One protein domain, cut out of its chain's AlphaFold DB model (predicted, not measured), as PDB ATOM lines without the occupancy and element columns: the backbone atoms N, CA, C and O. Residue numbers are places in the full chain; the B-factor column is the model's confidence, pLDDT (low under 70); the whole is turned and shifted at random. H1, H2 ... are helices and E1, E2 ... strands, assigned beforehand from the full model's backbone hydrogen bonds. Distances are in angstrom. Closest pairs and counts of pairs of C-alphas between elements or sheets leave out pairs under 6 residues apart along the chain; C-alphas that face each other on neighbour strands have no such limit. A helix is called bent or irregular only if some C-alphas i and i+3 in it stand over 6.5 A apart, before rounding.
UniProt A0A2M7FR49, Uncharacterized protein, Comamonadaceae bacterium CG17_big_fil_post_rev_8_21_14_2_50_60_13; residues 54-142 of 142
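This is residues 54 to 142 of the 142 residues of an uncharacterized protein of Comamonadaceae bacterium CG17_big_fil_post_rev_8_21_14_2_50_60_13 (UniProt A0A2M7FR49). One twisted antiparallel sheet of five long strands is bent across its width into an open trough, and two short helices, H1 and H2, cover the inside of the trough toward its E3 edge, with H1 over E3 and E4. At the other edge E2 bends sharply at residue 73, near where the chain leaves the sheet for H1. The printed part has 89 residues, with named elements in the order E1, E2, H1, H2, E3, E4, E5, and the sheet's order is E2, E1, E5, E4, E3. The class is mixed, helices and strands. The whole is compact, with a radius of gyration of the C-alphas of 13.3 A, and elongated, spanning 42 by 25 by 19 A.

In the sheet, E5 is residues 131 to 141, 32.3 A long; E4 is residues 116 to 125, 28.6 A; E3 is residues 103 to 113, 29.5 A. E1 is residues 54 to 62, 25.5 A, and begins at C-alpha 54 (-6.775, 5.900, -19.102). E2 is residues 65 to 76, 28.0 A, and bends by 83 degrees at residue 73. H1 is residues 81 to 89, beginning at C-alpha 81 (7.515, 5.839, -10.449), and H2 is residues 92 to 100. E5 ends at C-alpha 141 (-2.661, 1.974, -18.289).

E1 and E5 are antiparallel inner strands at 162 degrees, with N 59 and O 138 2.9 A apart, within hydrogen-bond range. On one side of them, E1 and E2 form a hairpin, with N 58 and O 70 at 2.8 A. On the other side, E3, E4 and E5 form a meander, each strand the antiparallel neighbour of the one before; N 121 and O 135 are 2.8 A apart, and N 111 and O 118 are 2.9 A apart. E2 and E3 are the edge strands and stay apart. Helices on one face of the sheet make two layers. H1 is on the sheet at a height of 8.3 A, over E3 and, only just, over E4 with 3 C-alphas; it runs along the strands, at 17 degrees to E3 on the local plane. Its closest C-alphas to E3 are those of Glu 81 and Phe 112, 4.6 A. H2 is on the sheet at a height of 6.7 A, only just over E3 with 3 C-alphas, and runs slantwise to the strands, at 37 degrees to E3 on the local plane; the closest C-alphas are those of Gly 98 and Leu 105, 4.4 A. H1 and H2 are close but not clearly touching, the closest C-alphas being those of Ile 88 and Phe 94, 7.0 A. In H1 every O i to N i+4 pair is within hydrogen-bond range, in H2 3 of 5.

The two C-alphas farthest apart are those of Ala 79 and Pro 128, 42.0 A. The printed part has no cut, and its links are tight. Mean pLDDT of the printed part is 72.3; 33 residues are under 70, among them 65 to 78 and 89 to 102.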
ATOM      1  N   SER A  54      -7.083   7.174 -18.424       57.88
ATOM      2  CA  SER A  54      -6.775   5.900 -19.102       57.88
ATOM      3  C   SER A  54      -7.611   4.755 -18.515       57.88
ATOM      4  O   SER A  54      -8.075   4.827 -17.372       57.88
ATOM      5  N   ASN A  55      -7.799   3.685 -19.284       70.88
ATOM      6  CA  ASN A  55      -8.353   2.435 -18.774       70.88
ATOM      7  C   ASN A  55      -7.232   1.640 -18.099       70.88
ATOM      8  O   ASN A  55      -6.276   1.202 -18.741       70.88
ATOM      9  N   LEU A  56      -7.347   1.457 -16.788       67.12
ATOM     10  CA  LEU A  56      -6.409   0.676 -16.003       67.12
ATOM     11  C   LEU A  56      -6.824  -0.795 -16.002       67.12
ATOM     12  O   LEU A  56      -7.931  -1.149 -15.607       67.12
ATOM     13  N   THR A  57      -5.891  -1.660 -16.364       70.69
ATOM     14  CA  THR A  57      -6.020  -3.109 -16.264       70.69
ATOM     15  C   THR A  57      -5.098  -3.602 -15.157       70.69
ATOM     16  O   THR A  57      -3.882  -3.434 -15.242       70.69
ATOM     17  N   VAL A  58      -5.665  -4.211 -14.121       68.50
ATOM     18  CA  VAL A  58      -4.936  -4.772 -12.981       68.50
ATOM     19  C   VAL A  58      -4.938  -6.290 -13.095       68.50
ATOM     20  O   VAL A  58      -5.993  -6.923 -13.055       68.50
ATOM     21  N   SER A  59      -3.754  -6.873 -13.227       69.25
ATOM     22  CA  SER A  59      -3.551  -8.320 -13.233       69.25
ATOM     23  C   SER A  59      -2.816  -8.722 -11.972       69.25
ATOM     24  O   SER A  59      -1.767  -8.169 -11.647       69.25
ATOM     25  N   VAL A  60      -3.366  -9.698 -11.265       71.19
ATOM     26  CA  VAL A  60      -2.863 -10.127  -9.966       71.19
ATOM     27  C   VAL A  60      -2.387 -11.568 -10.079       71.19
ATOM     28  O   VAL A  60      -3.088 -12.411 -10.623       71.19
ATOM     29  N   THR A  61      -1.219 -11.882  -9.535       71.75
ATOM     30  CA  THR A  61      -0.675 -13.240  -9.467       71.75
ATOM     31  C   THR A  61      -0.357 -13.590  -8.022       71.75
ATOM     32  O   THR A  61       0.412 -12.890  -7.366       71.75
ATOM     33  N   VAL A  62      -0.914 -14.696  -7.536       76.56
ATOM     34  CA  VAL A  62      -0.751 -15.190  -6.165       76.56
ATOM     35  C   VAL A  62      -0.057 -16.538  -6.218       76.56
ATOM     36  O   VAL A  62      -0.581 -17.480  -6.804       76.56
ATOM     37  N   ASN A  63       1.127 -16.655  -5.622       78.19
ATOM     38  CA  ASN A  63       1.902 -17.898  -5.609       78.19
ATOM     39  C   ASN A  63       2.140 -18.509  -7.010       78.19
ATOM     40  O   ASN A  63       2.095 -19.724  -7.184       78.19
ATOM     41  N   GLY A  64       2.327 -17.660  -8.026       73.00
ATOM     42  CA  GLY A  64       2.481 -18.083  -9.425       73.00
ATOM     43  C   GLY A  64       1.174 -18.415 -10.160       73.00
ATOM     44  O   GLY A  64       1.214 -18.710 -11.351       73.00
ATOM     45  N   LEU A  65       0.018 -18.330  -9.494       69.06
ATOM     46  CA  LEU A  65      -1.301 -18.488 -10.108       69.06
ATOM     47  C   LEU A  65      -1.885 -17.115 -10.442       69.06
ATOM     48  O   LEU A  65      -2.066 -16.281  -9.555       69.06
ATOM     49  N   ALA A  66      -2.198 -16.878 -11.713       69.69
ATOM     50  CA  ALA A  66      -2.890 -15.663 -12.124       69.69
ATOM     51  C   ALA A  66      -4.323 -15.669 -11.563       69.69
ATOM     52  O   ALA A  66      -5.152 -16.502 -11.928       69.69
ATOM     53  N   SER A  67      -4.607 -14.732 -10.669       56.72
ATOM     54  CA  SER A  67      -5.963 -14.345 -10.284       56.72
ATOM     55  C   SER A  67      -6.486 -13.322 -11.294       56.72
ATOM     56  O   SER A  67      -5.714 -12.541 -11.841       56.72
ATOM     57  N   GLY A  68      -7.782 -13.384 -11.598       54.06
ATOM     58  CA  GLY A  68      -8.388 -12.693 -12.739       54.06
ATOM     59  C   GLY A  68      -8.034 -11.208 -12.891       54.06
ATOM     60  O   GLY A  68      -7.655 -10.516 -11.949       54.06
ATOM     61  N   THR A  69      -8.183 -10.718 -14.116       57.53
ATOM     62  CA  THR A  69      -7.905  -9.328 -14.470       57.53
ATOM     63  C   THR A  69      -9.086  -8.424 -14.118       57.53
ATOM     64  O   THR A  69     -10.235  -8.743 -14.422       57.53
ATOM     65  N   ILE A  70      -8.796  -7.272 -13.520       58.47
ATOM     66  CA  ILE A  70      -9.779  -6.249 -13.156       58.47
ATOM     67  C   ILE A  70      -9.552  -5.036 -14.058       58.47
ATOM     68  O   ILE A  70      -8.433  -4.534 -14.143       58.47
ATOM     69  N   ALA A  71     -10.599  -4.559 -14.729       60.66
ATOM     70  CA  ALA A  71     -10.546  -3.342 -15.533       60.66
ATOM     71  C   ALA A  71     -11.235  -2.191 -14.791       60.66
ATOM     72  O   ALA A  71     -12.387  -2.314 -14.376       60.66
ATOM     73  N   VAL A  72     -10.531  -1.074 -14.640       58.00
ATOM     74  CA  VAL A  72     -10.998   0.141 -13.974       58.00
ATOM     75  C   VAL A  72     -10.889   1.295 -14.962       58.00
ATOM     76  O   VAL A  72      -9.808   1.616 -15.452       58.00
ATOM     77  N   GLY A  73     -12.022   1.906 -15.295       57.56
ATOM     78  CA  GLY A  73     -12.050   3.059 -16.187       57.56
ATOM     79  C   GLY A  73     -11.666   4.354 -15.475       57.56
ATOM     80  O   GLY A  73     -11.797   4.480 -14.259       57.56
ATOM     81  N   ASN A  74     -11.272   5.347 -16.269       62.75
ATOM     82  CA  ASN A  74     -11.094   6.734 -15.839       62.75
ATOM     83  C   ASN A  74      -9.980   6.974 -14.799       62.75
ATOM     84  O   ASN A  74     -10.046   7.947 -14.044       62.75
ATOM     85  N   VAL A  75      -8.949   6.125 -14.772       63.56
ATOM     86  CA  VAL A  75      -7.858   6.228 -13.795       63.56
ATOM     87  C   VAL A  75      -6.783   7.196 -14.306       63.56
ATOM     88  O   VAL A  75      -6.333   7.057 -15.450       63.56
ATOM     89  N   PRO A  76      -6.354   8.181 -13.496       66.19
ATOM     90  CA  PRO A  76      -5.221   9.027 -13.841       66.19
ATOM     91  C   PRO A  76      -3.938   8.200 -13.920       66.19
ATOM     92  O   PRO A  76      -3.608   7.462 -12.991       66.19
ATOM     93  N   LYS A  77      -3.207   8.316 -15.031       66.12
ATOM     94  CA  LYS A  77      -1.918   7.640 -15.183       66.12
ATOM     95  C   LYS A  77      -0.850   8.363 -14.352       66.12
ATOM     96  O   LYS A  77      -0.699   9.554 -14.554       66.12
ATOM     97  N   PRO A  78      -0.044   7.693 -13.519       68.62
ATOM     98  CA  PRO A  78       1.082   8.339 -12.846       68.62
ATOM     99  C   PRO A  78       2.071   8.944 -13.852       68.62
ATOM    100  O   PRO A  78       2.358   8.338 -14.893       68.62
ATOM    101  N   ALA A  79       2.641  10.111 -13.548       72.56
ATOM    102  CA  ALA A  79       3.668  10.727 -14.387       72.56
ATOM    103  C   ALA A  79       5.034  10.036 -14.241       72.56
ATOM    104  O   ALA A  79       5.854  10.078 -15.160       72.56
ATOM    105  N   ASN A  80       5.298   9.415 -13.088       76.44
ATOM    106  CA  ASN A  80       6.562   8.748 -12.778       76.44
ATOM    107  C   ASN A  80       6.400   7.670 -11.688       76.44
ATOM    108  O   ASN A  80       5.345   7.524 -11.071       76.44
ATOM    109  N   GLU A  81       7.471   6.913 -11.449       76.38
ATOM    110  CA  GLU A  81       7.515   5.839 -10.449       76.38
ATOM    111  C   GLU A  81       7.262   6.302  -9.021       76.38
ATOM    112  O   GLU A  81       6.527   5.632  -8.299       76.38
ATOM    113  N   ALA A  82       7.807   7.448  -8.617       76.25
ATOM    114  CA  ALA A  82       7.618   7.944  -7.258       76.25
ATOM    115  C   ALA A  82       6.137   8.216  -6.963       76.25
ATOM    116  O   ALA A  82       5.645   7.890  -5.883       76.25
ATOM    117  N   GLU A  83       5.412   8.750  -7.942       72.56
ATOM    118  CA  GLU A  83       3.978   8.991  -7.838       72.56
ATOM    119  C   GLU A  83       3.174   7.685  -7.793       72.56
ATOM    120  O   GLU A  83       2.324   7.517  -6.920       72.56
ATOM    121  N   PHE A  84       3.487   6.725  -8.671       76.38
ATOM    122  CA  PHE A  84       2.833   5.413  -8.680       76.38
ATOM    123  C   PHE A  84       3.045   4.664  -7.357       76.38
ATOM    124  O   PHE A  84       2.088   4.232  -6.714       76.38
ATOM    125  N   CYS A  85       4.296   4.542  -6.914       75.94
ATOM    126  CA  CYS A  85       4.637   3.828  -5.688       75.94
ATOM    127  C   CYS A  85       4.159   4.562  -4.434       75.94
ATOM    128  O   CYS A  85       3.805   3.918  -3.446       75.94
ATOM    129  N   GLY A  86       4.125   5.895  -4.460       72.00
ATOM    130  CA  GLY A  86       3.520   6.702  -3.407       72.00
ATOM    131  C   GLY A  86       2.017   6.447  -3.294       72.00
ATOM    132  O   GLY A  86       1.526   6.218  -2.191       72.00
ATOM    133  N   ALA A  87       1.299   6.412  -4.419       70.00
ATOM    134  CA  ALA A  87      -0.134   6.129  -4.441       70.00
ATOM    135  C   ALA A  87      -0.450   4.730  -3.890       70.00
ATOM    136  O   ALA A  87      -1.286   4.612  -3.001       70.00
ATOM    137  N   ILE A  88       0.273   3.689  -4.326       71.31
ATOM    138  CA  ILE A  88       0.056   2.303  -3.868       71.31
ATOM    139  C   ILE A  88       0.331   2.131  -2.368       71.31
ATOM    140  O   ILE A  88      -0.405   1.426  -1.684       71.31
ATOM    141  N   GLN A  89       1.367   2.777  -1.828       64.62
ATOM    142  CA  GLN A  89       1.666   2.702  -0.392       64.62
ATOM    143  C   GLN A  89       0.597   3.375   0.476       64.62
ATOM    144  O   GLN A  89       0.397   2.970   1.619       64.62
ATOM    145  N   ASN A  90      -0.084   4.388  -0.062       57.88
ATOM    146  CA  ASN A  90      -1.180   5.082   0.612       57.88
ATOM    147  C   ASN A  90      -2.561   4.493   0.259       57.88
ATOM    148  O   ASN A  90      -3.577   4.962   0.773       57.88
ATOM    149  N   ASP A  91      -2.615   3.464  -0.593       61.12
ATOM    150  CA  ASP A  91      -3.848   2.802  -0.999       61.12
ATOM    151  C   ASP A  91      -4.328   1.860   0.120       61.12
ATOM    152  O   ASP A  91      -3.768   0.792   0.404       61.12
ATOM    153  N   THR A  92      -5.386   2.294   0.801       53.50
ATOM    154  CA  THR A  92      -5.978   1.561   1.926       53.50
ATOM    155  C   THR A  92      -6.625   0.247   1.483       53.50
ATOM    156  O   THR A  92      -6.581  -0.738   2.215       53.50
ATOM    157  N   THR A  93      -7.147   0.181   0.256       58.31
ATOM    158  CA  THR A  93      -7.664  -1.046  -0.366       58.31
ATOM    159  C   THR A  93      -6.557  -2.075  -0.579       58.31
ATOM    160  O   THR A  93      -6.716  -3.232  -0.195       58.31
ATOM    161  N   PHE A  94      -5.406  -1.671  -1.116       62.03
ATOM    162  CA  PHE A  94      -4.275  -2.567  -1.358       62.03
ATOM    163  C   PHE A  94      -3.683  -3.103  -0.048       62.03
ATOM    164  O   PHE A  94      -3.459  -4.304   0.098       62.03
ATOM    165  N   THR A  95      -3.503  -2.234   0.946       57.22
ATOM    166  CA  THR A  95      -3.023  -2.638   2.279       57.22
ATOM    167  C   THR A  95      -4.038  -3.516   3.028       57.22
ATOM    168  O   THR A  95      -3.638  -4.429   3.757       57.22
ATOM    169  N   SER A  96      -5.344  -3.345   2.781       58.09
ATOM    170  CA  SER A  96      -6.404  -4.184   3.366       58.09
ATOM    171  C   SER A  96      -6.428  -5.633   2.858       58.09
ATOM    172  O   SER A  96      -6.984  -6.500   3.536       58.09
ATOM    173  N   ILE A  97      -5.785  -5.936   1.720       61.69
ATOM    174  CA  ILE A  97      -5.646  -7.314   1.212       61.69
ATOM    175  C   ILE A  97      -4.908  -8.182   2.235       61.69
ATOM    176  O   ILE A  97      -5.297  -9.326   2.462       61.69
ATOM    177  N   GLY A  98      -3.887  -7.624   2.900       58.22
ATOM    178  CA  GLY A  98      -3.175  -8.315   3.973       58.22
ATOM    179  C   GLY A  98      -4.117  -8.719   5.102       58.22
ATOM    180  O   GLY A  98      -4.241  -9.902   5.417       58.22
ATOM    181  N   ALA A  99      -4.857  -7.741   5.626       56.09
ATOM    182  CA  ALA A  99      -5.812  -7.951   6.710       56.09
ATOM    183  C   ALA A  99      -6.918  -8.955   6.334       56.09
ATOM    184  O   ALA A  99      -7.259  -9.827   7.132       56.09
ATOM    185  N   SER A 100      -7.431  -8.881   5.103       58.41
ATOM    186  CA  SER A 100      -8.471  -9.783   4.585       58.41
ATOM    187  C   SER A 100      -7.963 -11.214   4.386       58.41
ATOM    188  O   SER A 100      -8.706 -12.172   4.584       58.41
ATOM    189  N   GLY A 101      -6.687 -11.367   4.022       60.97
ATOM    190  CA  GLY A 101      -6.006 -12.654   3.892       60.97
ATOM    191  C   GLY A 101      -5.517 -13.250   5.216       60.97
ATOM    192  O   GLY A 101      -4.855 -14.285   5.194       60.97
ATOM    193  N   GLY A 102      -5.802 -12.607   6.356       66.75
ATOM    194  CA  GLY A 102      -5.358 -13.061   7.677       66.75
ATOM    195  C   GLY A 102      -3.852 -12.903   7.919       66.75
ATOM    196  O   GLY A 102      -3.282 -13.634   8.728       66.75
ATOM    197  N   GLY A 103      -3.192 -11.980   7.214       71.69
ATOM    198  CA  GLY A 103      -1.746 -11.779   7.292       71.69
ATOM    199  C   GLY A 103      -1.307 -10.324   7.134       71.69
ATOM    200  O   GLY A 103      -2.103  -9.389   7.131       71.69
ATOM    201  N   THR A 104      -0.003 -10.128   6.988       78.19
ATOM    202  CA  THR A 104       0.611  -8.826   6.718       78.19
ATOM    203  C   THR A 104       1.103  -8.805   5.280       78.19
ATOM    204  O   THR A 104       1.940  -9.625   4.903       78.19
ATOM    205  N   LEU A 105       0.583  -7.883   4.469       74.94
ATOM    206  CA  LEU A 105       1.081  -7.654   3.115       74.94
ATOM    207  C   LEU A 105       2.266  -6.686   3.173       74.94
ATOM    208  O   LEU A 105       2.119  -5.550   3.616       74.94
ATOM    209  N   THR A 106       3.422  -7.123   2.685       83.56
ATOM    210  CA  THR A 106       4.640  -6.308   2.599       83.56
ATOM    211  C   THR A 106       5.005  -6.096   1.138       83.56
ATOM    212  O   THR A 106       5.185  -7.069   0.411       83.56
ATOM    213  N   ILE A 107       5.140  -4.844   0.700       82.56
ATOM    214  CA  ILE A 107       5.630  -4.514  -0.647       82.56
ATOM    215  C   ILE A 107       7.156  -4.667  -0.657       82.56
ATOM    216  O   ILE A 107       7.850  -3.980   0.084       82.56
ATOM    217  N   ASN A 108       7.672  -5.561  -1.499       87.88
ATOM    218  CA  ASN A 108       9.107  -5.811  -1.662       87.88
ATOM    219  C   ASN A 108       9.717  -4.926  -2.748       87.88
ATOM    220  O   ASN A 108      10.840  -4.448  -2.609       87.88
ATOM    221  N   SER A 109       8.987  -4.727  -3.844       88.56
ATOM    222  CA  SER A 109       9.398  -3.827  -4.911       88.56
ATOM    223  C   SER A 109       8.197  -3.181  -5.584       88.56
ATOM    224  O   SER A 109       7.115  -3.762  -5.692       88.56
ATOM    225  N   CYS A 110       8.409  -1.956  -6.040       83.44
ATOM    226  CA  CYS A 110       7.465  -1.198  -6.834       83.44
ATOM    227  C   CYS A 110       8.250  -0.505  -7.943       83.44
ATOM    228  O   CYS A 110       9.314   0.050  -7.684       83.44
ATOM    229  N   SER A 111       7.752  -0.589  -9.171       87.12
ATOM    230  CA  SER A 111       8.356   0.068 -10.328       87.12
ATOM    231  C   SER A 111       7.280   0.557 -11.281       87.12
ATOM    232  O   SER A 111       6.203  -0.039 -11.358       87.12
ATOM    233  N   PHE A 112       7.571   1.619 -12.026       82.88
ATOM    234  CA  PHE A 112       6.672   2.139 -13.055       82.88
ATOM    235  C   PHE A 112       7.464   2.596 -14.274       82.88
ATOM    236  O   PHE A 112       8.372   3.417 -14.163       82.88
ATOM    237  N   SER A 113       7.099   2.092 -15.451       84.81
ATOM    238  CA  SER A 113       7.757   2.452 -16.705       84.81
ATOM    239  C   SER A 113       6.750   2.593 -17.841       84.81
ATOM    240  O   SER A 113       5.986   1.674 -18.144       84.81
ATOM    241  N   GLY A 114       6.755   3.770 -18.474       82.38
ATOM    242  CA  GLY A 114       5.864   4.133 -19.575       82.38
ATOM    243  C   GLY A 114       4.390   4.156 -19.163       82.38
ATOM    244  O   GLY A 114       3.852   5.200 -18.783       82.38
ATOM    245  N   ASN A 115       3.749   2.995 -19.270       81.19
ATOM    246  CA  ASN A 115       2.330   2.761 -19.002       81.19
ATOM    247  C   ASN A 115       2.097   1.538 -18.098       81.19
ATOM    248  O   ASN A 115       0.953   1.135 -17.907       81.19
ATOM    249  N   VAL A 116       3.157   0.923 -17.568       85.06
ATOM    250  CA  VAL A 116       3.058  -0.306 -16.777       85.06
ATOM    251  C   VAL A 116       3.702  -0.105 -15.412       85.06
ATOM    252  O   VAL A 116       4.880   0.239 -15.316       85.06
ATOM    253  N   GLY A 117       2.922  -0.338 -14.362       80.69
ATOM    254  CA  GLY A 117       3.381  -0.424 -12.984       80.69
ATOM    255  C   GLY A 117       3.471  -1.875 -12.535       80.69
ATOM    256  O   GLY A 117       2.516  -2.628 -12.700       80.69
ATOM    257  N   ASN A 118       4.596  -2.278 -11.954       85.56
ATOM    258  CA  ASN A 118       4.778  -3.615 -11.399       85.56
ATOM    259  C   ASN A 118       5.023  -3.527  -9.897       85.56
ATOM    260  O   ASN A 118       5.939  -2.835  -9.449       85.56
ATOM    261  N   ILE A 119       4.223  -4.276  -9.145       82.69
ATOM    262  CA  ILE A 119       4.336  -4.447  -7.702       82.69
ATOM    263  C   ILE A 119       4.705  -5.898  -7.417       82.69
ATOM    264  O   ILE A 119       4.059  -6.828  -7.907       82.69
ATOM    265  N   SER A 120       5.724  -6.087  -6.588       85.88
ATOM    266  CA  SER A 120       6.031  -7.362  -5.952       85.88
ATOM    267  C   SER A 120       5.817  -7.206  -4.459       85.88
ATOM    268  O   SER A 120       6.388  -6.317  -3.828       85.88
ATOM    269  N   ALA A 121       4.992  -8.068  -3.887       80.38
ATOM    270  CA  ALA A 121       4.662  -8.081  -2.477       80.38
ATOM    271  C   ALA A 121       4.706  -9.512  -1.930       80.38
ATOM    272  O   ALA A 121       4.686 -10.494  -2.667       80.38
ATOM    273  N   THR A 122       4.779  -9.640  -0.616       84.44
ATOM    274  CA  THR A 122       4.685 -10.916   0.095       84.44
ATOM    275  C   THR A 122       3.634 -10.796   1.173       84.44
ATOM    276  O   THR A 122       3.696  -9.886   1.996       84.44
ATOM    277  N   LEU A 123       2.686 -11.725   1.172       80.12
ATOM    278  CA  LEU A 123       1.708 -11.876   2.236       80.12
ATOM    279  C   LEU A 123       2.258 -12.864   3.266       80.12
ATOM    280  O   LEU A 123       2.443 -14.040   2.956       80.12
ATOM    281  N   ALA A 124       2.531 -12.382   4.474       81.69
ATOM    282  CA  ALA A 124       2.960 -13.199   5.601       81.69
ATOM    283  C   ALA A 124       1.757 -13.514   6.498       81.69
ATOM    284  O   ALA A 124       1.247 -12.636   7.191       81.69
ATOM    285  N   VAL A 125       1.307 -14.762   6.493       80.12
ATOM    286  CA  VAL A 125       0.258 -15.264   7.392       80.12
ATOM    287  C   VAL A 125       0.950 -15.924   8.578       80.12
ATOM    288  O   VAL A 125       1.812 -16.770   8.373       80.12
ATOM    289  N   THR A 126       0.624 -15.525   9.811       75.75
ATOM    290  CA  THR A 126       1.316 -15.998  11.030       75.75
ATOM    291  C   THR A 126       0.476 -16.934  11.900       75.75
ATOM    292  O   THR A 126       1.014 -17.545  12.823       75.75
ATOM    293  N   VAL A 127      -0.821 -17.090  11.615       71.81
ATOM    294  CA  VAL A 127      -1.737 -17.948  12.384       71.81
ATOM    295  C   VAL A 127      -2.652 -18.707  11.417       71.81
ATOM    296  O   VAL A 127      -3.233 -18.076  10.536       71.81
ATOM    297  N   PRO A 128      -2.829 -20.038  11.557       65.62
ATOM    298  CA  PRO A 128      -2.259 -20.942  12.568       65.62
ATOM    299  C   PRO A 128      -0.830 -21.447  12.272       65.62
ATOM    300  O   PRO A 128      -0.239 -22.098  13.129       65.62
ATOM    301  N   VAL A 129      -0.262 -21.158  11.095       76.38
ATOM    302  CA  VAL A 129       1.125 -21.493  10.716       76.38
ATOM    303  C   VAL A 129       1.758 -20.337   9.945       76.38
ATOM    304  O   VAL A 129       1.068 -19.664   9.182       76.38
ATOM    305  N   SER A 130       3.066 -20.126  10.122       80.94
ATOM    306  CA  SER A 130       3.822 -19.100   9.398       80.94
ATOM    307  C   SER A 130       4.006 -19.487   7.928       80.94
ATOM    308  O   SER A 130       4.799 -20.377   7.619       80.94
ATOM    309  N   LEU A 131       3.296 -18.814   7.021       82.62
ATOM    310  CA  LEU A 131       3.388 -19.002   5.572       82.62
ATOM    311  C   LEU A 131       3.644 -17.663   4.875       82.62
ATOM    312  O   LEU A 131       2.960 -16.677   5.142       82.62
ATOM    313  N   THR A 132       4.586 -17.658   3.931       83.00
ATOM    314  CA  THR A 132       4.857 -16.502   3.070       83.00
ATOM    315  C   THR A 132       4.389 -16.801   1.657       83.00
ATOM    316  O   THR A 132       4.908 -17.705   1.004       83.00
ATOM    317  N   ILE A 133       3.423 -16.025   1.175       82.38
ATOM    318  CA  ILE A 133       2.844 -16.169  -0.159       82.38
ATOM    319  C   ILE A 133       3.359 -15.018  -1.032       82.38
ATOM    320  O   ILE A 133       3.076 -13.856  -0.720       82.38
ATOM    321  N   PRO A 134       4.113 -15.291  -2.112       82.75
ATOM    322  CA  PRO A 134       4.533 -14.245  -3.030       82.75
ATOM    323  C   PRO A 134       3.336 -13.760  -3.850       82.75
ATOM    324  O   PRO A 134       2.521 -14.552  -4.332       82.75
ATOM    325  N   TYR A 135       3.244 -12.450  -4.014       74.06
ATOM    326  CA  TYR A 135       2.162 -11.758  -4.691       74.06
ATOM    327  C   TYR A 135       2.759 -10.781  -5.700       74.06
ATOM    328  O   TYR A 135       3.671 -10.025  -5.373       74.06
ATOM    329  N   SER A 136       2.260 -10.771  -6.927       80.56
ATOM    330  CA  SER A 136       2.674  -9.795  -7.929       80.56
ATOM    331  C   SER A 136       1.456  -9.146  -8.556       80.56
ATOM    332  O   SER A 136       0.486  -9.828  -8.879       80.56
ATOM    333  N   VAL A 137       1.497  -7.827  -8.707       75.25
ATOM    334  CA  VAL A 137       0.431  -7.065  -9.352       75.25
ATOM    335  C   VAL A 137       1.015  -6.231 -10.471       75.25
ATOM    336  O   VAL A 137       1.946  -5.456 -10.257       75.25
ATOM    337  N   THR A 138       0.429  -6.363 -11.649       80.38
ATOM    338  CA  THR A 138       0.767  -5.567 -12.821       80.38
ATOM    339  C   THR A 138      -0.398  -4.644 -13.148       80.38
ATOM    340  O   THR A 138      -1.516  -5.092 -13.390       80.38
ATOM    341  N   TYR A 139      -0.112  -3.349 -13.169       75.62
ATOM    342  CA  TYR A 139      -1.016  -2.258 -13.504       75.62
ATOM    343  C   TYR A 139      -0.683  -1.782 -14.913       75.62
ATOM    344  O   TYR A 139       0.413  -1.284 -15.142       75.62
ATOM    345  N   THR A 140      -1.600  -1.927 -15.862       79.25
ATOM    346  CA  THR A 140      -1.403  -1.497 -17.256       79.25
ATOM    347  C   THR A 140      -2.383  -0.386 -17.596       79.25
ATOM    348  O   THR A 140      -3.590  -0.613 -17.594       79.25
ATOM    349  N   TYR A 141      -1.874   0.803 -17.905       75.69
ATOM    350  CA  TYR A 141      -2.661   1.974 -18.289       75.69
ATOM    351  C   TYR A 141      -2.795   2.028 -19.819       75.69
ATOM    352  O   TYR A 141      -1.785   2.179 -20.513       75.69
ATOM    353  N   ASN A 142      -4.021   1.893 -20.335       73.88
ATOM    354  CA  ASN A 142      -4.351   1.866 -21.767       73.88
ATOM    355  C   ASN A 142      -5.168   3.078 -22.207       73.88
ATOM    356  O   ASN A 142      -6.080   3.480 -21.444       73.88
TER     357      ASN A 142